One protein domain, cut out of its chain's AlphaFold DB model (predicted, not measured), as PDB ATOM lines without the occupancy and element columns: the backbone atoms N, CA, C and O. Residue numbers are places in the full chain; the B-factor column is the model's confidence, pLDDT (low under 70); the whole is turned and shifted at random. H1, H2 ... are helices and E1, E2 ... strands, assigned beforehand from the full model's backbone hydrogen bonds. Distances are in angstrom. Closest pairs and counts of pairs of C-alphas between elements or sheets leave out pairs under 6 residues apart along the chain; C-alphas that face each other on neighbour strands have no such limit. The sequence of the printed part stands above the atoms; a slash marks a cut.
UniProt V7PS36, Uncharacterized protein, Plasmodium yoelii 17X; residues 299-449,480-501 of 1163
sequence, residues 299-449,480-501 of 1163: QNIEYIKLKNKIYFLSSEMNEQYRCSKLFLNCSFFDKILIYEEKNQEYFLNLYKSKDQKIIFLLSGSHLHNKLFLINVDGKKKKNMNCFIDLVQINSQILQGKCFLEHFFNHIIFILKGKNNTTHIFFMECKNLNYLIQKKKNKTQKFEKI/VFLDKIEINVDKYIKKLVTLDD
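What this domain is: This is residues 299 to 449 and 480 to 501 of the 1163 residues of an uncharacterized protein of Plasmodium yoelii 17X (UniProt V7PS36). Three twisted sheets are stacked, with the five-strand sheet E5, E6, E7, E8, E12 between the four-strand sheet E1 to E4 and the four-strand sheet E9, E10, E11, E13, which covers less of it. The one helix, H1, crosses over E8 and E12, and residues 444 to 449 stick out. The printed part has 173 residues, with named elements in the order E1 to E11, H1, E12, E13; the class is mostly strand. The five-strand sheet is mixed, in the order E5, E6, E7, E8, E12, and the other two are antiparallel. The whole is compact, with a radius of gyration of the C-alphas of 16.9 A and spans of 53 by 40 by 36 A.

Where its parts are: The five-strand sheet has E5 at residues 347 to 352, E6 at 359 to 364, E7 at 369 to 377 (25.6 A), E8 at 386 to 394 (25.4 A) and E12 at 480 to 488 (26.1 A). E1, residues 299 to 305, begins at C-alpha 299 (30.712, -50.758, -33.179); E2 is 310 to 317, E3 323 to 329 and E4 335 to 340. E9 is 401 to 407, E10 410 to 416, E11 422 to 428 and E13 494 to 499, ending at C-alpha 499 (28.964, -48.794, -1.439). H1, residues 429 to 447, is 26.4 A long from C-alpha 429 (33.297, -28.893, -15.028).

How they stand to each other: E5, E6, E7 and E8 form a meander, each strand the antiparallel neighbour of the one before; N 373 and O 391 of E7 and E8 are 2.9 A apart. E12 is parallel to E8, with N 390 and O 483 2.8 A apart. E1 to E4 and E9 to E11 are meanders too, and E13 is antiparallel to E11, with N 424 and O 497 2.9 A apart. The three form a stack of sheets, face to face in turn: the parts that face each other are 9.4 A apart, centre to centre, toward E1 to E4 and 10.0 A toward E9, E10, E11, E13. The closest C-alphas of E3 and E5, Cys 323 and Phe 347, are 5.3 A apart. H1 is on one face of the five-strand sheet, two layers, at a height over the sheet of 8.5 A, and runs across the strands. Every O i to N i+4 pair of H1 is within hydrogen-bond range.

The domain as a whole: The C-alphas of Lys 382 and Asp 501, the two farthest apart, are 55.4 A apart. Residues 450 to 479 are not printed, and C-alphas 449 and 480 are 22.3 A apart across this cut. Of the links printed whole, none is long. The mean pLDDT of the printed part is 81.0, with residues under 70 among them 377 to 386 and 442 to 449.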
ATOM      1  N   GLN A 299      31.221 -50.382 -34.503       84.69
ATOM      2  CA  GLN A 299      30.712 -50.758 -33.179       84.69
ATOM      3  C   GLN A 299      29.824 -49.687 -32.552       84.69
ATOM      4  O   GLN A 299      28.735 -49.990 -32.067       84.69
ATOM      5  N   ASN A 300      30.259 -48.429 -32.572       86.19
ATOM      6  CA  ASN A 300      29.497 -47.310 -32.026       86.19
ATOM      7  C   ASN A 300      29.630 -46.085 -32.927       86.19
ATOM      8  O   ASN A 300      30.678 -45.861 -33.532       86.19
ATOM      9  N   ILE A 301      28.586 -45.253 -32.953       87.19
ATOM     10  CA  ILE A 301      28.579 -43.966 -33.657       87.19
ATOM     11  C   ILE A 301      28.094 -42.862 -32.734       87.19
ATOM     12  O   ILE A 301      27.105 -43.068 -32.045       87.19
ATOM     13  N   GLU A 302      28.710 -41.680 -32.742       88.25
ATOM     14  CA  GLU A 302      28.218 -40.498 -32.017       88.25
ATOM     15  C   GLU A 302      28.204 -39.239 -32.885       88.25
ATOM     16  O   GLU A 302      29.236 -38.811 -33.397       88.25
ATOM     17  N   TYR A 303      27.040 -38.594 -33.005       85.31
ATOM     18  CA  TYR A 303      26.908 -37.343 -33.753       85.31
ATOM     19  C   TYR A 303      27.472 -36.140 -32.999       85.31
ATOM     20  O   TYR A 303      27.160 -35.901 -31.820       85.31
ATOM     21  N   ILE A 304      28.205 -35.319 -33.749       81.25
ATOM     22  CA  ILE A 304      28.764 -34.049 -33.305       81.25
ATOM     23  C   ILE A 304      27.817 -32.914 -33.712       81.25
ATOM     24  O   ILE A 304      27.373 -32.813 -34.856       81.25
ATOM     25  N   LYS A 305      27.498 -32.033 -32.760       71.12
ATOM     26  CA  LYS A 305      26.641 -30.865 -33.005       71.12
ATOM     27  C   LYS A 305      27.473 -29.731 -33.609       71.12
ATOM     28  O   LYS A 305      28.080 -28.961 -32.875       71.12
ATOM     29  N   LEU A 306      27.447 -29.597 -34.933       68.06
ATOM     30  CA  LEU A 306      27.987 -28.436 -35.649       68.06
ATOM     31  C   LEU A 306      26.861 -27.671 -36.358       68.06
ATOM     32  O   LEU A 306      25.841 -28.247 -36.748       68.06
ATOM     33  N   LYS A 307      27.024 -26.350 -36.518       59.28
ATOM     34  CA  LYS A 307      26.079 -25.540 -37.301       59.28
ATOM     35  C   LYS A 307      26.161 -25.965 -38.772       59.28
ATOM     36  O   LYS A 307      27.240 -25.963 -39.350       59.28
ATOM     37  N   ASN A 308      25.020 -26.346 -39.346       58.47
ATOM     38  CA  ASN A 308      24.815 -26.707 -40.759       58.47
ATOM     39  C   ASN A 308      25.651 -27.882 -41.320       58.47
ATOM     40  O   ASN A 308      25.564 -28.155 -42.511       58.47
ATOM     41  N   LYS A 309      26.394 -28.623 -40.485       66.38
ATOM     42  CA  LYS A 309      27.182 -29.801 -40.889       66.38
ATOM     43  C   LYS A 309      26.842 -31.014 -40.025       66.38
ATOM     44  O   LYS A 309      26.461 -30.870 -38.860       66.38
ATOM     45  N   ILE A 310      26.959 -32.206 -40.605       71.44
ATOM     46  CA  ILE A 310      26.705 -33.483 -39.931       71.44
ATOM     47  C   ILE A 310      28.023 -34.249 -39.918       71.44
ATOM     48  O   ILE A 310      28.369 -34.873 -40.913       71.44
ATOM     49  N   TYR A 311      28.741 -34.195 -38.798       79.69
ATOM     50  CA  TYR A 311      29.863 -35.098 -38.543       79.69
ATOM     51  C   TYR A 311      29.488 -36.098 -37.474       79.69
ATOM     52  O   TYR A 311      28.670 -35.819 -36.587       79.69
ATOM     53  N   PHE A 312      30.130 -37.252 -37.538       86.38
ATOM     54  CA  PHE A 312      29.979 -38.274 -36.527       86.38
ATOM     55  C   PHE A 312      31.293 -38.991 -36.269       86.38
ATOM     56  O   PHE A 312      32.132 -39.168 -37.152       86.38
ATOM     57  N   LEU A 313      31.452 -39.407 -35.024       88.75
ATOM     58  CA  LEU A 313      32.520 -40.286 -34.599       88.75
ATOM     59  C   LEU A 313      32.088 -41.728 -34.836       88.75
ATOM     60  O   LEU A 313      30.936 -42.043 -34.547       88.75
ATOM     61  N   SER A 314      32.986 -42.585 -35.314       90.12
ATOM     62  CA  SER A 314      32.779 -44.035 -35.364       90.12
ATOM     63  C   SER A 314      33.911 -44.765 -34.649       90.12
ATOM     64  O   SER A 314      35.085 -44.436 -34.835       90.12
ATOM     65  N   SER A 315      33.569 -45.753 -33.823       90.31
ATOM     66  CA  SER A 315      34.524 -46.753 -33.345       90.31
ATOM     67  C   SER A 315      34.457 -47.981 -34.249       90.31
ATOM     68  O   SER A 315      33.370 -48.473 -34.563       90.31
ATOM     69  N   GLU A 316      35.613 -48.461 -34.703       88.69
ATOM     70  CA  GLU A 316      35.695 -49.510 -35.725       88.69
ATOM     71  C   GLU A 316      36.558 -50.682 -35.279       88.69
ATOM     72  O   GLU A 316      37.542 -50.524 -34.547       88.69
ATOM     73  N   MET A 317      36.155 -51.864 -35.738       84.00
ATOM     74  CA  MET A 317      36.934 -53.088 -35.664       84.00
ATOM     75  C   MET A 317      38.126 -53.012 -36.618       84.00
ATOM     76  O   MET A 317      38.025 -52.487 -37.726       84.00
ATOM     77  N   ASN A 318      39.270 -53.517 -36.169       78.88
ATOM     78  CA  ASN A 318      40.422 -53.766 -37.026       78.88
ATOM     79  C   ASN A 318      40.288 -55.132 -37.733       78.88
ATOM     80  O   ASN A 318      39.323 -55.862 -37.520       78.88
ATOM     81  N   GLU A 319      41.291 -55.498 -38.532       73.44
ATOM     82  CA  GLU A 319      41.384 -56.803 -39.219       73.44
ATOM     83  C   GLU A 319      41.329 -58.001 -38.254       73.44
ATOM     84  O   GLU A 319      40.931 -59.100 -38.624       73.44
ATOM     85  N   GLN A 320      41.666 -57.768 -36.985       70.75
ATOM     86  CA  GLN A 320      41.601 -58.736 -35.896       70.75
ATOM     87  C   GLN A 320      40.244 -58.737 -35.158       70.75
ATOM     88  O   GLN A 320      40.142 -59.251 -34.046       70.75
ATOM     89  N   TYR A 321      39.192 -58.132 -35.720       72.62
ATOM     90  CA  TYR A 321      37.860 -58.019 -35.100       72.62
ATOM     91  C   TYR A 321      37.847 -57.314 -33.726       72.62
ATOM     92  O   TYR A 321      36.872 -57.384 -32.976       72.62
ATOM     93  N   ARG A 322      38.909 -56.575 -33.386       79.88
ATOM     94  CA  ARG A 322      39.042 -55.806 -32.145       79.88
ATOM     95  C   ARG A 322      38.662 -54.354 -32.395       79.88
ATOM     96  O   ARG A 322      39.216 -53.704 -33.277       79.88
ATOM     97  N   CYS A 323      37.757 -53.807 -31.587       84.50
ATOM     98  CA  CYS A 323      37.414 -52.386 -31.662       84.50
ATOM     99  C   CYS A 323      38.559 -51.525 -31.109       84.50
ATOM    100  O   CYS A 323      38.684 -51.363 -29.894       84.50
ATOM    101  N   SER A 324      39.413 -51.004 -31.991       87.06
ATOM    102  CA  SER A 324      40.663 -50.338 -31.603       87.06
ATOM    103  C   SER A 324      40.846 -48.943 -32.179       87.06
ATOM    104  O   SER A 324      41.723 -48.223 -31.708       87.06
ATOM    105  N   LYS A 325      40.051 -48.545 -33.177       90.69
ATOM    106  CA  LYS A 325      40.220 -47.273 -33.889       90.69
ATOM    107  C   LYS A 325      38.990 -46.386 -33.718       90.69
ATOM    108  O   LYS A 325      37.862 -46.848 -33.860       90.69
ATOM    109  N   LEU A 326      39.222 -45.109 -33.429       90.81
ATOM    110  CA  LEU A 326      38.216 -44.051 -33.390       90.81
ATOM    111  C   LEU A 326      38.446 -43.106 -34.563       90.81
ATOM    112  O   LEU A 326      39.531 -42.538 -34.699       90.81
ATOM    113  N   PHE A 327      37.404 -42.872 -35.346       87.44
ATOM    114  CA  PHE A 327      37.451 -41.999 -36.505       87.44
ATOM    115  C   PHE A 327      36.451 -40.855 -36.408       87.44
ATOM    116  O   PHE A 327      35.369 -41.011 -35.848       87.44
ATOM    117  N   LEU A 328      36.805 -39.725 -37.012       85.00
ATOM    118  CA  LEU A 328      35.894 -38.654 -37.386       85.00
ATOM    119  C   LEU A 328      35.493 -38.838 -38.845       85.00
ATOM    120  O   LEU A 328      36.354 -38.876 -39.721       85.00
ATOM    121  N   ASN A 329      34.194 -38.900 -39.101       81.62
ATOM    122  CA  ASN A 329      33.645 -38.976 -40.447       81.62
ATOM    123  C   ASN A 329      33.101 -37.592 -40.815       81.62
ATOM    124  O   ASN A 329      32.122 -37.120 -40.223       81.62
ATOM    125  N   CYS A 330      33.782 -36.935 -41.757       67.75
ATOM    126  CA  CYS A 330      33.423 -35.612 -42.268       67.75
ATOM    127  C   CYS A 330      32.484 -35.710 -43.479       67.75
ATOM    128  O   CYS A 330      31.613 -34.860 -43.664       67.75
ATOM    129  N   SER A 331      32.663 -36.759 -44.284       61.28
ATOM    130  CA  SER A 331      31.827 -37.132 -45.425       61.28
ATOM    131  C   SER A 331      31.827 -38.665 -45.582       61.28
ATOM    132  O   SER A 331      32.361 -39.375 -44.730       61.28
ATOM    133  N   PHE A 332      31.221 -39.190 -46.654       55.84
ATOM    134  CA  PHE A 332      31.273 -40.626 -46.981       55.84
ATOM    135  C   PHE A 332      32.667 -41.111 -47.361       55.84
ATOM    136  O   PHE A 332      33.000 -42.266 -47.110       55.84
ATOM    137  N   PHE A 333      33.456 -40.229 -47.964       55.91
ATOM    138  CA  PHE A 333      34.787 -40.545 -48.469       55.91
ATOM    139  C   PHE A 333      35.881 -40.042 -47.522       55.91
ATOM    140  O   PHE A 333      36.955 -40.631 -47.461       55.91
ATOM    141  N   ASP A 334      35.580 -39.019 -46.714       64.69
ATOM    142  CA  ASP A 334      36.569 -38.352 -45.874       64.69
ATOM    143  C   ASP A 334      36.454 -38.786 -44.420       64.69
ATOM    144  O   ASP A 334      35.507 -38.445 -43.692       64.69
ATOM    145  N   LYS A 335      37.483 -39.510 -43.991       76.62
ATOM    146  CA  LYS A 335      37.566 -40.107 -42.671       76.62
ATOM    147  C   LYS A 335      38.933 -39.866 -42.056       76.62
ATOM    148  O   LYS A 335      39.956 -40.168 -42.658       76.62
ATOM    149  N   ILE A 336      38.941 -39.352 -40.832       79.88
ATOM    150  CA  ILE A 336      40.156 -38.956 -40.119       79.88
ATOM    151  C   ILE A 336      40.304 -39.837 -38.882       79.88
ATOM    152  O   ILE A 336      39.392 -39.917 -38.060       79.88
ATOM    153  N   LEU A 337      41.447 -40.506 -38.730       84.31
ATOM    154  CA  LEU A 337      41.757 -41.284 -37.530       84.31
ATOM    155  C   LEU A 337      42.083 -40.337 -36.363       84.31
ATOM    156  O   LEU A 337      43.032 -39.561 -36.438       84.31
ATOM    157  N   ILE A 338      41.316 -40.415 -35.273       84.62
ATOM    158  CA  ILE A 338      41.520 -39.599 -34.064       84.62
ATOM    159  C   ILE A 338      42.391 -40.336 -33.040       84.62
ATOM    160  O   ILE A 338      43.340 -39.779 -32.473       84.62
ATOM    161  N   TYR A 339      42.052 -41.597 -32.771       88.06
ATOM    162  CA  TYR A 339      42.697 -42.403 -31.739       88.06
ATOM    163  C   TYR A 339      42.794 -43.862 -32.169       88.06
ATOM    164  O   TYR A 339      41.861 -44.403 -32.758       88.06
ATOM    165  N   GLU A 340      43.909 -44.497 -31.826       90.75
ATOM    166  CA  GLU A 340      44.122 -45.928 -31.994       90.75
ATOM    167  C   GLU A 340      44.664 -46.514 -30.689       90.75
ATOM    168  O   GLU A 340      45.667 -46.040 -30.149       90.75
ATOM    169  N   GLU A 341      43.995 -47.546 -30.179       91.94
ATOM    170  CA  GLU A 341      44.446 -48.282 -29.008       91.94
ATOM    171  C   GLU A 341      45.451 -49.363 -29.404       91.94
ATOM    172  O   GLU A 341      45.096 -50.397 -29.990       91.94
ATOM    173  N   LYS A 342      46.707 -49.120 -29.026       89.06
ATOM    174  CA  LYS A 342      47.836 -50.009 -29.300       89.06
ATOM    175  C   LYS A 342      47.854 -51.238 -28.392       89.06
ATOM    176  O   LYS A 342      48.325 -52.285 -28.824       89.06
ATOM    177  N   ASN A 343      47.345 -51.144 -27.160       85.56
ATOM    178  CA  ASN A 343      47.282 -52.305 -26.278       85.56
ATOM    179  C   ASN A 343      46.218 -53.288 -26.784       85.56
ATOM    180  O   ASN A 343      45.029 -52.975 -26.838       85.56
ATOM    181  N   GLN A 344      46.649 -54.494 -27.140       80.38
ATOM    182  CA  GLN A 344      45.778 -55.529 -27.688       80.38
ATOM    183  C   GLN A 344      44.800 -56.113 -26.655       80.38
ATOM    184  O   GLN A 344      43.783 -56.670 -27.050       80.38
ATOM    185  N   GLU A 345      45.046 -55.934 -25.352       77.12
ATOM    186  CA  GLU A 345      44.092 -56.303 -24.293       77.12
ATOM    187  C   GLU A 345      42.923 -55.305 -24.167       77.12
ATOM    188  O   GLU A 345      41.975 -55.550 -23.418       77.12
ATOM    189  N   TYR A 346      43.013 -54.137 -24.820       82.94
ATOM    190  CA  TYR A 346      42.059 -53.040 -24.656       82.94
ATOM    191  C   TYR A 346      41.157 -52.875 -25.875       82.94
ATOM    192  O   TYR A 346      41.562 -53.052 -27.029       82.94
ATOM    193  N   PHE A 347      39.936 -52.439 -25.589       84.50
ATOM    194  CA  PHE A 347      38.889 -52.160 -26.558       84.50
ATOM    195  C   PHE A 347      38.361 -50.746 -26.338       84.50
ATOM    196  O   PHE A 347      38.311 -50.253 -25.203       84.50
ATOM    197  N   LEU A 348      37.938 -50.105 -27.422       87.19
ATOM    198  CA  LEU A 348      37.288 -48.807 -27.372       87.19
ATOM    199  C   LEU A 348      35.796 -48.948 -27.086       87.19
ATOM    200  O   LEU A 348      35.110 -49.786 -27.667       87.19
ATOM    201  N   ASN A 349      35.282 -48.073 -26.230       86.75
ATOM    202  CA  ASN A 349      33.856 -47.896 -26.005       86.75
ATOM    203  C   ASN A 349      33.517 -46.406 -26.069       86.75
ATOM    204  O   ASN A 349      33.988 -45.619 -25.244       86.75
ATOM    205  N   LEU A 350      32.718 -46.032 -27.065       89.19
ATOM    206  CA  LEU A 350      32.301 -44.661 -27.331       89.19
ATOM    207  C   LEU A 350      30.822 -44.502 -26.964       89.19
ATOM    208  O   LEU A 350      29.972 -45.213 -27.499       89.19
ATOM    209  N   TYR A 351      30.511 -43.540 -26.096       87.69
ATOM    210  CA  TYR A 351      29.128 -43.217 -25.741       87.69
ATOM    211  C   TYR A 351      28.961 -41.747 -25.358       87.69
ATOM    212  O   TYR A 351      29.901 -41.060 -24.958       87.69
ATOM    213  N   LYS A 352      27.726 -41.263 -25.443       86.69
ATOM    214  CA  LYS A 352      27.329 -39.930 -24.981       86.69
ATOM    215  C   LYS A 352      26.749 -39.962 -23.569       86.69
ATOM    216  O   LYS A 352      26.109 -40.941 -23.184       86.69
ATOM    217  N   SER A 353      26.941 -38.883 -22.813       88.94
ATOM    218  CA  SER A 353      26.274 -38.675 -21.525       88.94
ATOM    219  C   SER A 353      24.756 -38.744 -21.673       88.94
ATOM    220  O   SER A 353      24.211 -38.386 -22.725       88.94
ATOM    221  N   LYS A 354      24.051 -39.160 -20.613       86.69
ATOM    222  CA  LYS A 354      22.588 -39.330 -20.671       86.69
ATOM    223  C   LYS A 354      21.852 -38.043 -21.069       86.69
ATOM    224  O   LYS A 354      20.874 -38.091 -21.814       86.69
ATOM    225  N   ASP A 355      22.359 -36.882 -20.655       84.50
ATOM    226  CA  ASP A 355      21.821 -35.561 -21.010       84.50
ATOM    227  C   ASP A 355      22.204 -35.066 -22.424       84.50
ATOM    228  O   ASP A 355      21.849 -33.948 -22.810       84.50
ATOM    229  N   GLN A 356      22.897 -35.896 -23.216       84.62
ATOM    230  CA  GLN A 356      23.270 -35.661 -24.616       84.62
ATOM    231  C   GLN A 356      24.206 -34.455 -24.835       84.62
ATOM    232  O   GLN A 356      24.193 -33.842 -25.918       84.62
ATOM    233  N   LYS A 357      25.019 -34.099 -23.828       84.94
ATOM    234  CA  LYS A 357      25.939 -32.947 -23.880       84.94
ATOM    235  C   LYS A 357      27.402 -33.316 -24.091       84.94
ATOM    236  O   LYS A 357      28.054 -32.636 -24.875       84.94
ATOM    237  N   ILE A 358      27.900 -34.368 -23.441       88.38
ATOM    238  CA  ILE A 358      29.323 -34.737 -23.451       88.38
ATOM    239  C   ILE A 358      29.504 -36.093 -24.124       88.38
ATOM    240  O   ILE A 358      28.682 -36.987 -23.940       88.38
ATOM    241  N   ILE A 359      30.569 -36.249 -24.911       91.56
ATOM    242  CA  ILE A 359      30.962 -37.530 -25.504       91.56
ATOM    243  C   ILE A 359      32.152 -38.078 -24.715       91.56
ATOM    244  O   ILE A 359      33.152 -37.383 -24.522       91.56
ATOM    245  N   PHE A 360      32.037 -39.327 -24.274       93.25
ATOM    246  CA  PHE A 360      33.080 -40.056 -23.569       93.25
ATOM    247  C   PHE A 360      33.628 -41.177 -24.444       93.25
ATOM    248  O   PHE A 360      32.897 -41.834 -25.188       93.25
ATOM    249  N   LEU A 361      34.926 -41.421 -24.305       94.06
ATOM    250  CA  LEU A 361      35.603 -42.576 -24.871       94.06
ATOM    251  C   LEU A 361      36.316 -43.304 -23.732       94.06
ATOM    252  O   LEU A 361      37.053 -42.706 -22.952       94.06
ATOM    253  N   LEU A 362      36.088 -44.605 -23.624       91.81
ATOM    254  CA  LEU A 362      36.824 -45.476 -22.715       91.81
ATOM    255  C   LEU A 362      37.722 -46.372 -23.553       91.81
ATOM    256  O   LEU A 362      37.261 -46.936 -24.542       91.81
ATOM    257  N   SER A 363      38.974 -46.526 -23.138       91.75
ATOM    258  CA  SER A 363      39.870 -47.526 -23.717       91.75
ATOM    259  C   SER A 363      40.335 -48.475 -22.626       91.75
ATOM    260  O   SER A 363      41.033 -48.049 -21.708       91.75
ATOM    261  N   GLY A 364      39.918 -49.737 -22.659       86.25
ATOM    262  CA  GLY A 364      40.219 -50.652 -21.563       86.25
ATOM    263  C   GLY A 364      39.770 -52.086 -21.769       86.25
ATOM    264  O   GLY A 364      39.179 -52.431 -22.788       86.25
ATOM    265  N   SER A 365      40.042 -52.908 -20.761       77.25
ATOM    266  CA  SER A 365      39.638 -54.309 -20.674       77.25
ATOM    267  C   SER A 365      38.410 -54.477 -19.765       77.25
ATOM    268  O   SER A 365      37.775 -53.514 -19.315       77.25
ATOM    269  N   HIS A 366      38.063 -55.722 -19.435       71.06
ATOM    270  CA  HIS A 366      37.016 -55.994 -18.456       71.06
ATOM    271  C   HIS A 366      37.397 -55.579 -17.020       71.06
ATOM    272  O   HIS A 366      36.478 -55.431 -16.210       71.06
ATOM    273  N   LEU A 367      38.684 -55.321 -16.727       72.75
ATOM    274  CA  LEU A 367      39.209 -54.999 -15.390       72.75
ATOM    275  C   LEU A 367      39.533 -53.517 -15.171       72.75
ATOM    276  O   LEU A 367      39.341 -53.011 -14.067       72.75
ATOM    277  N   HIS A 368      40.056 -52.830 -16.183       82.88
ATOM    278  CA  HIS A 368      40.556 -51.463 -16.044       82.88
ATOM    279  C   HIS A 368      40.475 -50.699 -17.365       82.88
ATOM    280  O   HIS A 368      40.494 -51.305 -18.436       82.88
ATOM    281  N   ASN A 369      40.374 -49.372 -17.297       88.44
ATOM    282  CA  ASN A 369      40.245 -48.525 -18.477       88.44
ATOM    283  C   ASN A 369      40.865 -47.133 -18.301       88.44
ATOM    284  O   ASN A 369      40.859 -46.552 -17.222       88.44
ATOM    285  N   LYS A 370      41.347 -46.585 -19.416       92.50
ATOM    286  CA  LYS A 370      41.681 -45.174 -19.605       92.50
ATOM    287  C   LYS A 370      40.408 -44.387 -19.910       92.50
ATOM    288  O   LYS A 370      39.507 -44.880 -20.597       92.50
ATOM    289  N   LEU A 371      40.363 -43.159 -19.409       94.50
ATOM    290  CA  LEU A 371      39.202 -42.282 -19.460       94.50
ATOM    291  C   LEU A 371      39.475 -41.108 -20.395       94.50
ATOM    292  O   LEU A 371      40.436 -40.368 -20.187       94.50
ATOM    293  N   PHE A 372      38.617 -40.911 -21.392       94.06
ATOM    294  CA  PHE A 372      38.710 -39.790 -22.318       94.06
ATOM    295  C   PHE A 372      37.391 -39.022 -22.399       94.06
ATOM    296  O   PHE A 372      36.300 -39.601 -22.407       94.06
ATOM    297  N   LEU A 373      37.510 -37.704 -22.518       93.25
ATOM    298  CA  LEU A 373      36.433 -36.782 -22.853       93.25
ATOM    299  C   LEU A 373      36.737 -36.156 -24.213       93.25
ATOM    300  O   LEU A 373      37.854 -35.703 -24.452       93.25
ATOM    301  N   ILE A 374      35.741 -36.124 -25.095       89.75
ATOM    302  CA  ILE A 374      35.863 -35.490 -26.408       89.75
ATOM    303  C   ILE A 374      35.142 -34.148 -26.344       89.75
ATOM    304  O   ILE A 374      33.909 -34.098 -26.290       89.75
ATOM    305  N   ASN A 375      35.916 -33.063 -26.328       84.25
ATOM    306  CA  ASN A 375      35.389 -31.708 -26.416       84.25
ATOM    307  C   ASN A 375      35.397 -31.264 -27.879       84.25
ATOM    308  O   ASN A 375      36.376 -31.469 -28.592       84.25
ATOM    309  N   VAL A 376      34.303 -30.659 -28.333       75.75
ATOM    310  CA  VAL A 376      34.195 -30.133 -29.695       75.75
ATOM    311  C   VAL A 376      33.824 -28.666 -29.604       75.75
ATOM    312  O   VAL A 376      32.696 -28.327 -29.240       75.75
ATOM    313  N   ASP A 377      34.760 -27.806 -29.991       67.12
ATOM    314  CA  ASP A 377      34.568 -26.365 -30.024       67.12
ATOM    315  C   ASP A 377      34.370 -25.881 -31.465       67.12
ATOM    316  O   ASP A 377      35.252 -25.933 -32.323       67.12
ATOM    317  N   GLY A 378      33.160 -25.381 -31.723       55.97
ATOM    318  CA  GLY A 378      32.745 -24.779 -32.990       55.97
ATOM    319  C   GLY A 378      32.151 -23.397 -32.752       55.97
ATOM    320  O   GLY A 378      30.963 -23.170 -32.994       55.97
ATOM    321  N   LYS A 379      32.938 -22.474 -32.191       45.31
ATOM    322  CA  LYS A 379      32.479 -21.116 -31.877       45.31
ATOM    323  C   LYS A 379      33.331 -20.067 -32.580       45.31
ATOM    324  O   LYS A 379      34.366 -19.670 -32.062       45.31
ATOM    325  N   LYS A 380      32.818 -19.556 -33.702       44.06
ATOM    326  CA  LYS A 380      32.640 -18.117 -33.999       44.06
ATOM    327  C   LYS A 380      31.944 -17.972 -35.357       44.06
ATOM    328  O   LYS A 380      32.284 -18.674 -36.298       44.06
ATOM    329  N   LYS A 381      30.977 -17.047 -35.459       46.50
ATOM    330  CA  LYS A 381      30.144 -16.771 -36.657       46.50
ATOM    331  C   LYS A 381      30.943 -16.462 -37.946       46.50
ATOM    332  O   LYS A 381      30.329 -16.412 -39.000       46.50
ATOM    333  N   LYS A 382      32.266 -16.262 -37.862       46.47
ATOM    334  CA  LYS A 382      33.150 -15.893 -38.980       46.47
ATOM    335  C   LYS A 382      34.214 -16.948 -39.351       46.47
ATOM    336  O   LYS A 382      34.739 -16.867 -40.450       46.47
ATOM    337  N   ASN A 383      34.491 -17.958 -38.511       48.78
ATOM    338  CA  ASN A 383      35.523 -18.973 -38.798       48.78
ATOM    339  C   ASN A 383      34.894 -20.349 -39.055       48.78
ATOM    340  O   ASN A 383      34.200 -20.891 -38.198       48.78
ATOM    341  N   MET A 384      35.180 -20.931 -40.224       54.41
ATOM    342  CA  MET A 384      34.678 -22.243 -40.660       54.41
ATOM    343  C   MET A 384      35.383 -23.450 -39.996       54.41
ATOM    344  O   MET A 384      34.987 -24.590 -40.250       54.41
ATOM    345  N   ASN A 385      36.410 -23.215 -39.172       62.66
ATOM    346  CA  ASN A 385      37.275 -24.255 -38.602       62.66
ATOM    347  C   ASN A 385      36.619 -24.998 -37.428       62.66
ATOM    348  O   ASN A 385      35.888 -24.408 -36.629       62.66
ATOM    349  N   CYS A 386      36.919 -26.291 -37.307       65.69
ATOM    350  CA  CYS A 386      36.435 -27.162 -36.236       65.69
ATOM    351  C   CYS A 386      37.603 -27.574 -35.334       65.69
ATOM    352  O   CYS A 386      38.600 -28.071 -35.847       65.69
ATOM    353  N   PHE A 387      37.468 -27.418 -34.015       73.75
ATOM    354  CA  PHE A 387      38.466 -27.873 -33.042       73.75
ATOM    355  C   PHE A 387      37.913 -29.056 -32.252       73.75
ATOM    356  O   PHE A 387      36.804 -28.987 -31.714       73.75
ATOM    357  N   ILE A 388      38.672 -30.147 -32.204       78.19
ATOM    358  CA  ILE A 388      38.341 -31.348 -31.443       78.19
ATOM    359  C   ILE A 388      39.474 -31.596 -30.454       78.19
ATOM    360  O   ILE A 388      40.605 -31.852 -30.860       78.19
ATOM    361  N   ASP A 389      39.155 -31.571 -29.165       83.88
ATOM    362  CA  ASP A 389      40.099 -31.938 -28.116       83.88
ATOM    363  C   ASP A 389      39.779 -33.347 -27.622       83.88
ATOM    364  O   ASP A 389      38.690 -33.612 -27.101       83.88
ATOM    365  N   LEU A 390      40.750 -34.247 -27.736       89.31
ATOM    366  CA  LEU A 390      40.730 -35.537 -27.061       89.31
ATOM    367  C   LEU A 390      41.436 -35.386 -25.708       89.31
ATOM    368  O   LEU A 390      42.666 -35.371 -25.631       89.31
ATOM    369  N   VAL A 391      40.650 -35.259 -24.640       91.12
ATOM    370  CA  VAL A 391      41.142 -35.014 -23.280       91.12
ATOM    371  C   VAL A 391      41.246 -36.331 -22.519       91.12
ATOM    372  O   VAL A 391      40.228 -36.922 -22.166       91.12
ATOM    373  N   GLN A 392      42.462 -36.782 -22.232       93.62
ATOM    374  CA  GLN A 392      42.721 -37.939 -21.383       93.62
ATOM    375  C   GLN A 392      42.758 -37.531 -19.905       93.62
ATOM    376  O   GLN A 392      43.530 -36.656 -19.502       93.62
ATOM    377  N   ILE A 393      41.935 -38.195 -19.097       93.19
ATOM    378  CA  ILE A 393      41.819 -37.977 -17.656       93.19
ATOM    379  C   ILE A 393      42.681 -39.013 -16.930       93.19
ATOM    380  O   ILE A 393      42.349 -40.197 -16.902       93.19
ATOM    381  N   ASN A 394      43.766 -38.551 -16.310       91.88
ATOM    382  CA  ASN A 394      44.667 -39.370 -15.505       91.88
ATOM    383  C   ASN A 394      44.410 -39.128 -14.009       91.88
ATOM    384  O   ASN A 394      44.262 -37.987 -13.564       91.88
ATOM    385  N   SER A 395      44.359 -40.204 -13.226       89.69
ATOM    386  CA  SER A 395      44.140 -40.155 -11.778       89.69
ATOM    387  C   SER A 395      44.755 -41.379 -11.107       89.69
ATOM    388  O   SER A 395      44.564 -42.501 -11.578       89.69
ATOM    389  N   GLN A 396      45.467 -41.173 -10.000       87.44
ATOM    390  CA  GLN A 396      45.947 -42.258  -9.143       87.44
ATOM    391  C   GLN A 396      44.830 -42.841  -8.266       87.44
ATOM    392  O   GLN A 396      44.939 -43.983  -7.831       87.44
ATOM    393  N   ILE A 397      43.754 -42.082  -8.027       86.56
ATOM    394  CA  ILE A 397      42.595 -42.509  -7.227       86.56
ATOM    395  C   ILE A 397      41.681 -43.438  -8.039       86.56
ATOM    396  O   ILE A 397      41.179 -44.437  -7.524       86.56
ATOM    397  N   LEU A 398      41.469 -43.137  -9.323       86.00
ATOM    398  CA  LEU A 398      40.549 -43.869 -10.202       86.00
ATOM    399  C   LEU A 398      41.192 -45.116 -10.839       86.00
ATOM    400  O   LEU A 398      41.047 -45.359 -12.037       86.00
ATOM    401  N   GLN A 399      41.902 -45.921 -10.046       82.50
ATOM    402  CA  GLN A 399      42.521 -47.163 -10.516       82.50
ATOM    403  C   GLN A 399      41.494 -48.297 -10.602       82.50
ATOM    404  O   GLN A 399      41.001 -48.785  -9.585       82.50
ATOM    405  N   GLY A 400      41.198 -48.753 -11.819       84.38
ATOM    406  CA  GLY A 400      40.289 -49.872 -12.072       84.38
ATOM    407  C   GLY A 400      39.311 -49.568 -13.199       84.38
ATOM    408  O   GLY A 400      39.596 -48.755 -14.077       84.38
ATOM    409  N   LYS A 401      38.161 -50.247 -13.191       85.88
ATOM    410  CA  LYS A 401      37.092 -50.005 -14.161       85.88
ATOM    411  C   LYS A 401      36.223 -48.846 -13.688       85.88
ATOM    412  O   LYS A 401      35.501 -48.979 -12.701       85.88
ATOM    413  N   CYS A 402      36.285 -47.729 -14.401       90.69
ATOM    414  CA  CYS A 402      35.577 -46.500 -14.071       90.69
ATOM    415  C   CYS A 402      34.638 -46.074 -15.209       90.69
ATOM    416  O   CYS A 402      35.018 -46.081 -16.383       90.69
ATOM    417  N   PHE A 403      33.406 -45.700 -14.864       91.00
ATOM    418  CA  PHE A 403      32.428 -45.126 -15.790       91.00
ATOM    419  C   PHE A 403      32.217 -43.642 -15.504       91.00
ATOM    420  O   PHE A 403      32.328 -43.202 -14.360       91.00
ATOM    421  N   LEU A 404      31.892 -42.884 -16.552       92.88
ATOM    422  CA  LEU A 404      31.674 -41.445 -16.483       92.88
ATOM    423  C   LEU A 404      30.222 -41.115 -16.810       92.88
ATOM    424  O   LEU A 404      29.636 -41.665 -17.746       92.88
ATOM    425  N   GLU A 405      29.665 -40.168 -16.068       93.62
ATOM    426  CA  GLU A 405      28.412 -39.516 -16.426       93.62
ATOM    427  C   GLU A 405      28.476 -38.011 -16.226       93.62
ATOM    428  O   GLU A 405      29.276 -37.494 -15.447       93.62
ATOM    429  N   HIS A 406      27.610 -37.306 -16.947       92.19
ATOM    430  CA  HIS A 406      27.485 -35.863 -16.830       92.19
ATOM    431  C   HIS A 406      26.215 -35.488 -16.066       92.19
ATOM    432  O   HIS A 406      25.106 -35.882 -16.429       92.19
ATOM    433  N   PHE A 407      26.383 -34.671 -15.027       90.69
ATOM    434  CA  PHE A 407      25.299 -34.110 -14.235       90.69
ATOM    435  C   PHE A 407      25.390 -32.585 -14.197       90.69
ATOM    436  O   PHE A 407      26.030 -31.995 -13.324       90.69
ATOM    437  N   PHE A 408      24.710 -31.937 -15.141       88.19
ATOM    438  CA  PHE A 408      24.636 -30.478 -15.274       88.19
ATOM    439  C   PHE A 408      25.985 -29.747 -15.392       88.19
ATOM    440  O   PHE A 408      26.360 -29.395 -16.499       88.19
ATOM    441  N   ASN A 409      26.641 -29.451 -14.268       88.38
ATOM    442  CA  ASN A 409      27.920 -28.735 -14.170       88.38
ATOM    443  C   ASN A 409      29.030 -29.625 -13.580       88.38
ATOM    444  O   ASN A 409      30.087 -29.120 -13.199       88.38
ATOM    445  N   HIS A 410      28.774 -30.927 -13.448       91.19
ATOM    446  CA  HIS A 410      29.651 -31.874 -12.771       91.19
ATOM    447  C   HIS A 410      29.814 -33.152 -13.592       91.19
ATOM    448  O   HIS A 410      28.890 -33.590 -14.279       91.19
ATOM    449  N   ILE A 411      30.984 -33.773 -13.476       93.75
ATOM    450  CA  ILE A 411      31.258 -35.122 -13.971       93.75
ATOM    451  C   ILE A 411      31.222 -36.067 -12.779       93.75
ATOM    452  O   ILE A 411      31.889 -35.817 -11.775       93.75
ATOM    453  N   ILE A 412      30.437 -37.132 -12.897       94.31
ATOM    454  CA  ILE A 412      30.329 -38.209 -11.917       94.31
ATOM    455  C   ILE A 412      31.205 -39.372 -12.381       94.31
ATOM    456  O   ILE A 412      31.129 -39.791 -13.536       94.31
ATOM    457  N   PHE A 413      32.017 -39.895 -11.469       94.56
ATOM    458  CA  PHE A 413      32.883 -41.049 -11.673       94.56
ATOM    459  C   PHE A 413      32.341 -42.216 -10.855       94.56
ATOM    460  O   PHE A 413      32.193 -42.104  -9.639       94.56
ATOM    461  N   ILE A 414      32.065 -43.337 -11.512       92.75
ATOM    462  CA  ILE A 414      31.585 -44.566 -10.878       92.75
ATOM    463  C   ILE A 414      32.705 -45.595 -10.996       92.75
ATOM    464  O   ILE A 414      32.892 -46.205 -12.050       92.75
ATOM    465  N   LEU A 415      33.477 -45.751  -9.923       90.56
ATOM    466  CA  LEU A 415      34.631 -46.639  -9.863       90.56
ATOM    467  C   LEU A 415      34.238 -47.975  -9.234       90.56
ATOM    468  O   LEU A 415      33.865 -48.029  -8.060       90.56
ATOM    469  N   LYS A 416      34.394 -49.063  -9.992       83.38
ATOM    470  CA  LYS A 416      34.310 -50.420  -9.447       83.38
ATOM    471  C   LYS A 416      35.597 -50.716  -8.675       83.38
ATOM    472  O   LYS A 416      36.667 -50.842  -9.269       83.38
ATOM    473  N   GLY A 417      35.481 -50.790  -7.355       74.38
ATOM    474  CA  GLY A 417      36.562 -51.119  -6.436       74.38
ATOM    475  C   GLY A 417      36.803 -52.627  -6.311       74.38
ATOM    476  O   GLY A 417      36.208 -53.455  -7.007       74.38
ATOM    477  N   LYS A 418      37.720 -52.994  -5.411       70.38
ATOM    478  CA  LYS A 418      38.027 -54.397  -5.080       70.38
ATOM    479  C   LYS A 418      36.975 -54.953  -4.113       70.38
ATOM    480  O   LYS A 418      36.373 -54.187  -3.372       70.38
ATOM    481  N   ASN A 419      36.781 -56.273  -4.086       67.31
ATOM    482  CA  ASN A 419      35.864 -56.955  -3.154       67.31
ATOM    483  C   ASN A 419      34.418 -56.415  -3.196       67.31
ATOM    484  O   ASN A 419      33.847 -56.119  -2.155       67.31
ATOM    485  N   ASN A 420      33.855 -56.232  -4.398       71.25
ATOM    486  CA  ASN A 420      32.492 -55.711  -4.602       71.25
ATOM    487  C   ASN A 420      32.212 -54.375  -3.890       71.25
ATOM    488  O   ASN A 420      31.094 -54.112  -3.454       71.25
ATOM    489  N   THR A 421      33.230 -53.523  -3.792       80.69
ATOM    490  CA  THR A 421      33.057 -52.129  -3.385       80.69
ATOM    491  C   THR A 421      32.842 -51.261  -4.618       80.69
ATOM    492  O   THR A 421      33.417 -51.509  -5.682       80.69
ATOM    493  N   THR A 422      32.021 -50.224  -4.502       86.81
ATOM    494  CA  THR A 422      31.928 -49.165  -5.512       86.81
ATOM    495  C   THR A 422      32.173 -47.822  -4.856       86.81
ATOM    496  O   THR A 422      31.520 -47.465  -3.877       86.81
ATOM    497  N   HIS A 423      33.080 -47.040  -5.432       91.00
ATOM    498  CA  HIS A 423      33.303 -45.661  -5.034       91.00
ATOM    499  C   HIS A 423      32.724 -44.712  -6.079       91.00
ATOM    500  O   HIS A 423      32.982 -44.845  -7.274       91.00
ATOM    501  N   ILE A 424      31.953 -43.737  -5.616       92.75
ATOM    502  CA  ILE A 424      31.366 -42.706  -6.463       92.75
ATOM    503  C   ILE A 424      32.063 -41.402  -6.131       92.75
ATOM    504  O   ILE A 424      32.084 -40.984  -4.972       92.75
ATOM    505  N   PHE A 425      32.630 -40.766  -7.146       94.00
ATOM    506  CA  PHE A 425      33.283 -39.472  -7.028       94.00
ATOM    507  C   PHE A 425      32.644 -38.454  -7.966       94.00
ATOM    508  O   PHE A 425      31.909 -38.809  -8.886       94.00
ATOM    509  N   PHE A 426      32.945 -37.180  -7.756       93.62
ATOM    510  CA  PHE A 426      32.520 -36.109  -8.642       93.62
ATOM    511  C   PHE A 426      33.586 -35.021  -8.782       93.62
ATOM    512  O   PHE A 426      34.451 -34.854  -7.922       93.62
ATOM    513  N   MET A 427      33.501 -34.266  -9.876       92.62
ATOM    514  CA  MET A 427      34.345 -33.105 -10.158       92.62
ATOM    515  C   MET A 427      33.533 -32.023 -10.879       92.62
ATOM    516  O   MET A 427      32.721 -32.329 -11.749       92.62
ATOM    517  N   GLU A 428      33.764 -30.753 -10.553       90.56
ATOM    518  CA  GLU A 428      33.148 -29.616 -11.251       90.56
ATOM    519  C   GLU A 428      33.738 -29.416 -12.658       90.56
ATOM    520  O   GLU A 428      34.959 -29.373 -12.840       90.56
ATOM    521  N   CYS A 429      32.880 -29.178 -13.654       89.88
ATOM    522  CA  CYS A 429      33.297 -28.893 -15.028       89.88
ATOM    523  C   CYS A 429      34.139 -27.610 -15.139       89.88
ATOM    524  O   CYS A 429      34.982 -27.511 -16.025       89.88
ATOM    525  N   LYS A 430      33.966 -26.637 -14.229       88.94
ATOM    526  CA  LYS A 430      34.807 -25.427 -14.178       88.94
ATOM    527  C   LYS A 430      36.279 -25.769 -13.936       88.94
ATOM    528  O   LYS A 430      37.143 -25.254 -14.640       88.94
ATOM    529  N   ASN A 431      36.550 -26.684 -13.005       90.06
ATOM    530  CA  ASN A 431      37.906 -27.152 -12.711       90.06
ATOM    531  C   ASN A 431      38.491 -27.919 -13.899       90.06
ATOM    532  O   ASN A 431      39.664 -27.752 -14.226       90.06
ATOM    533  N   LEU A 432      37.663 -28.718 -14.579       88.56
ATOM    534  CA  LEU A 432      38.081 -29.441 -15.777       88.56
ATOM    535  C   LEU A 432      38.487 -28.466 -16.889       88.56
ATOM    536  O   LEU A 432      39.578 -28.579 -17.442       88.56
ATOM    537  N   ASN A 433      37.642 -27.474 -17.172       88.38
ATOM    538  CA  ASN A 433      37.910 -26.461 -18.191       88.38
ATOM    539  C   ASN A 433      39.163 -25.642 -17.861       88.38
ATOM    540  O   ASN A 433      39.969 -25.381 -18.751       88.38
ATOM    541  N   TYR A 434      39.370 -25.295 -16.587       88.69
ATOM    542  CA  TYR A 434      40.592 -24.634 -16.132       88.69
ATOM    543  C   TYR A 434      41.844 -25.484 -16.400       88.69
ATOM    544  O   TYR A 434      42.838 -24.965 -16.905       88.69
ATOM    545  N   LEU A 435      41.807 -26.795 -16.127       87.69
ATOM    546  CA  LEU A 435      42.927 -27.699 -16.417       87.69
ATOM    547  C   LEU A 435      43.217 -27.809 -17.917       87.69
ATOM    548  O   LEU A 435      44.384 -27.759 -18.312       87.69
ATOM    549  N   ILE A 436      42.169 -27.916 -18.740       85.88
ATOM    550  CA  ILE A 436      42.286 -27.958 -20.203       85.88
ATOM    551  C   ILE A 436      42.928 -26.660 -20.712       85.88
ATOM    552  O   ILE A 436      43.930 -26.713 -21.422       85.88
ATOM    553  N   GLN A 437      42.421 -25.496 -20.295       85.50
ATOM    554  CA  GLN A 437      42.965 -24.191 -20.691       85.50
ATOM    555  C   GLN A 437      44.403 -23.988 -20.206       85.50
ATOM    556  O   GLN A 437      45.258 -23.553 -20.970       85.50
ATOM    557  N   LYS A 438      44.714 -24.359 -18.958       85.44
ATOM    558  CA  LYS A 438      46.074 -24.273 -18.410       85.44
ATOM    559  C   LYS A 438      47.063 -25.117 -19.212       85.44
ATOM    560  O   LYS A 438      48.200 -24.691 -19.412       85.44
ATOM    561  N   LYS A 439      46.651 -26.303 -19.669       82.31
ATOM    562  CA  LYS A 439      47.465 -27.142 -20.557       82.31
ATOM    563  C   LYS A 439      47.609 -26.515 -21.941       82.31
ATOM    564  O   LYS A 439      48.747 -26.380 -22.370       82.31
ATOM    565  N   LYS A 440      46.517 -26.046 -22.560       77.25
ATOM    566  CA  LYS A 440      46.541 -25.348 -23.860       77.25
ATOM    567  C   LYS A 440      47.458 -24.122 -23.858       77.25
ATOM    568  O   LYS A 440      48.265 -23.958 -24.764       77.25
ATOM    569  N   ASN A 441      47.409 -23.301 -22.810       76.38
ATOM    570  CA  ASN A 441      48.269 -22.120 -22.684       76.38
ATOM    571  C   ASN A 441      49.748 -22.498 -22.489       76.38
ATOM    572  O   ASN A 441      50.637 -21.793 -22.965       76.38
ATOM    573  N   LYS A 442      50.033 -23.614 -21.799       65.50
ATOM    574  CA  LYS A 442      51.400 -24.145 -21.681       65.50
ATOM    575  C   LYS A 442      51.917 -24.672 -23.018       65.50
ATOM    576  O   LYS A 442      53.043 -24.347 -23.369       65.50
ATOM    577  N   THR A 443      51.121 -25.438 -23.766       59.09
ATOM    578  CA  THR A 443      51.516 -25.899 -25.106       59.09
ATOM    579  C   THR A 443      51.701 -24.729 -26.064       59.09
ATOM    580  O   THR A 443      52.722 -24.694 -26.728       59.09
ATOM    581  N   GLN A 444      50.845 -23.702 -26.036       56.03
ATOM    582  CA  GLN A 444      51.028 -22.487 -26.848       56.03
ATOM    583  C   GLN A 444      52.305 -21.701 -26.497       56.03
ATOM    584  O   GLN A 444      52.948 -21.150 -27.389       56.03
ATOM    585  N   LYS A 445      52.725 -21.674 -25.220       47.94
ATOM    586  CA  LYS A 445      54.029 -21.105 -24.823       47.94
ATOM    587  C   LYS A 445      55.218 -21.909 -25.369       47.94
ATOM    588  O   LYS A 445      56.222 -21.302 -25.718       47.94
ATOM    589  N   PHE A 446      55.102 -23.235 -25.477       44.03
ATOM    590  CA  PHE A 446      56.127 -24.104 -26.077       44.03
ATOM    591  C   PHE A 446      56.070 -24.134 -27.621       44.03
ATOM    592  O   PHE A 446      57.096 -24.309 -28.272       44.03
ATOM    593  N   GLU A 447      54.903 -23.911 -28.230       41.41
ATOM    594  CA  GLU A 447      54.699 -23.863 -29.688       41.41
ATOM    595  C   GLU A 447      55.137 -22.542 -30.331       41.41
ATOM    596  O   GLU A 447      55.299 -22.493 -31.549       41.41
ATOM    597  N   LYS A 448      55.472 -21.505 -29.543       35.38
ATOM    598  CA  LYS A 448      56.326 -20.410 -30.042       35.38
ATOM    599  C   LYS A 448      57.714 -20.904 -30.497       35.38
ATOM    600  O   LYS A 448      58.383 -20.179 -31.218       35.38
ATOM    601  N   ILE A 449      58.120 -22.129 -30.133       42.78
ATOM    602  CA  ILE A 449      59.410 -22.736 -30.510       42.78
ATOM    603  C   ILE A 449      59.248 -23.931 -31.478       42.78
ATOM    604  O   ILE A 449      60.207 -24.317 -32.141       42.78
ATOM    605  N   VAL A 480      40.142 -28.870 -39.878       64.25
ATOM    606  CA  VAL A 480      39.816 -29.583 -38.639       64.25
ATOM    607  C   VAL A 480      41.101 -29.698 -37.827       64.25
ATOM    608  O   VAL A 480      42.067 -30.298 -38.285       64.25
ATOM    609  N   PHE A 481      41.114 -29.125 -36.628       69.06
ATOM    610  CA  PHE A 481      42.238 -29.210 -35.700       69.06
ATOM    611  C   PHE A 481      41.943 -30.257 -34.633       69.06
ATOM    612  O   PHE A 481      40.843 -30.282 -34.072       69.06
ATOM    613  N   LEU A 482      42.925 -31.115 -34.367       71.75
ATOM    614  CA  LEU A 482      42.834 -32.177 -33.378       71.75
ATOM    615  C   LEU A 482      43.945 -32.010 -32.342       71.75
ATOM    616  O   LEU A 482      45.113 -32.227 -32.662       71.75
ATOM    617  N   ASP A 483      43.558 -31.736 -31.099       77.00
ATOM    618  CA  ASP A 483      44.483 -31.634 -29.972       77.00
ATOM    619  C   ASP A 483      44.322 -32.840 -29.042       77.00
ATOM    620  O   ASP A 483      43.210 -33.246 -28.697       77.00
ATOM    621  N   LYS A 484      45.443 -33.417 -28.595       82.56
ATOM    622  CA  LYS A 484      45.464 -34.455 -27.551       82.56
ATOM    623  C   LYS A 484      45.977 -33.840 -26.260       82.56
ATOM    624  O   LYS A 484      47.093 -33.327 -26.220       82.56
ATOM    625  N   ILE A 485      45.162 -33.878 -25.210       87.38
ATOM    626  CA  ILE A 485      45.441 -33.178 -23.953       87.38
ATOM    627  C   ILE A 485      45.388 -34.172 -22.806       87.38
ATOM    628  O   ILE A 485      44.356 -34.783 -22.559       87.38
ATOM    629  N   GLU A 486      46.474 -34.280 -22.050       89.56
ATOM    630  CA  GLU A 486      46.509 -35.091 -20.836       89.56
ATOM    631  C   GLU A 486      46.429 -34.213 -19.586       89.56
ATOM    632  O   GLU A 486      47.216 -33.270 -19.406       89.56
ATOM    633  N   ILE A 487      45.491 -34.542 -18.697       92.00
ATOM    634  CA  ILE A 487      45.259 -33.824 -17.441       92.00
ATOM    635  C   ILE A 487      45.285 -34.778 -16.247       92.00
ATOM    636  O   ILE A 487      44.779 -35.893 -16.320       92.00
ATOM    637  N   ASN A 488      45.849 -34.315 -15.128       91.50
ATOM    638  CA  ASN A 488      45.711 -34.984 -13.835       91.50
ATOM    639  C   ASN A 488      44.595 -34.297 -13.033       91.50
ATOM    640  O   ASN A 488      44.605 -33.072 -12.883       91.50
ATOM    641  N   VAL A 489      43.644 -35.088 -12.535       92.56
ATOM    642  CA  VAL A 489      42.448 -34.610 -11.826       92.56
ATOM    643  C   VAL A 489      42.427 -34.924 -10.325       92.56
ATOM    644  O   VAL A 489      41.501 -34.483  -9.650       92.56
ATOM    645  N   ASP A 490      43.438 -35.603  -9.771       90.69
ATOM    646  CA  ASP A 490      43.439 -36.107  -8.382       90.69
ATOM    647  C   ASP A 490      43.119 -35.020  -7.341       90.69
ATOM    648  O   ASP A 490      42.330 -35.246  -6.429       90.69
ATOM    649  N   LYS A 491      43.647 -33.802  -7.522       88.81
ATOM    650  CA  LYS A 491      43.413 -32.662  -6.612       88.81
ATOM    651  C   LYS A 491      41.977 -32.115  -6.626       88.81
ATOM    652  O   LYS A 491      41.612 -31.351  -5.739       88.81
ATOM    653  N   TYR A 492      41.185 -32.442  -7.647       90.31
ATOM    654  CA  TYR A 492      39.860 -31.854  -7.885       90.31
ATOM    655  C   TYR A 492      38.713 -32.856  -7.761       90.31
ATOM    656  O   TYR A 492      37.549 -32.448  -7.763       90.31
ATOM    657  N   ILE A 493      39.025 -34.149  -7.668       92.31
ATOM    658  CA  ILE A 493      38.036 -35.200  -7.457       92.31
ATOM    659  C   ILE A 493      37.625 -35.206  -5.984       92.31
ATOM    660  O   ILE A 493      38.462 -35.262  -5.087       92.31
ATOM    661  N   LYS A 494      36.316 -35.205  -5.735       91.00
ATOM    662  CA  LYS A 494      35.732 -35.352  -4.399       91.00
ATOM    663  C   LYS A 494      34.941 -36.646  -4.316       91.00
ATOM    664  O   LYS A 494      34.208 -36.996  -5.238       91.00
ATOM    665  N   LYS A 495      35.080 -37.366  -3.206       91.12
ATOM    666  CA  LYS A 495      34.335 -38.603  -2.951       91.12
ATOM    667  C   LYS A 495      32.911 -38.268  -2.513       91.12
ATOM    668  O   LYS A 495      32.728 -37.433  -1.637       91.12
ATOM    669  N   LEU A 496      31.924 -38.907  -3.137       89.25
ATOM    670  CA  LEU A 496      30.506 -38.747  -2.822       89.25
ATOM    671  C   LEU A 496      30.035 -39.856  -1.874       89.25
ATOM    672  O   LEU A 496      29.590 -39.582  -0.771       89.25
ATOM    673  N   VAL A 497      30.142 -41.119  -2.301       89.69
ATOM    674  CA  VAL A 497      29.626 -42.287  -1.564       89.69
ATOM    675  C   VAL A 497      30.539 -43.493  -1.794       89.69
ATOM    676  O   VAL A 497      31.125 -43.643  -2.867       89.69
ATOM    677  N   THR A 498      30.663 -44.360  -0.786       88.88
ATOM    678  CA  THR A 498      31.155 -45.738  -0.958       88.88
ATOM    679  C   THR A 498      30.027 -46.708  -0.693       88.88
ATOM    680  O   THR A 498      29.316 -46.560   0.297       88.88
ATOM    681  N   LEU A 499      29.879 -47.677  -1.584       85.75
ATOM    682  CA  LEU A 499      28.964 -48.794  -1.439       85.75
ATOM    683  C   LEU A 499      29.807 -50.037  -1.209       85.75
ATOM    684  O   LEU A 499      30.462 -50.510  -2.138       85.75
ATOM    685  N   ASP A 500      29.807 -50.517   0.027       82.50
ATOM    686  CA  ASP A 500      30.459 -51.767   0.396       82.50
ATOM    687  C   ASP A 500      29.477 -52.930   0.224       82.50
ATOM    688  O   ASP A 500      28.263 -52.764   0.374       82.50
ATOM    689  N   ASP A 501      30.003 -54.104  -0.125       77.19
ATOM    690  CA  ASP A 501      29.245 -55.353  -0.278       77.19
ATOM    691  C   ASP A 501      28.055 -55.256  -1.253       77.19
ATOM    692  O   ASP A 501      27.032 -55.928  -1.092       77.19
TER     693      ASP A 501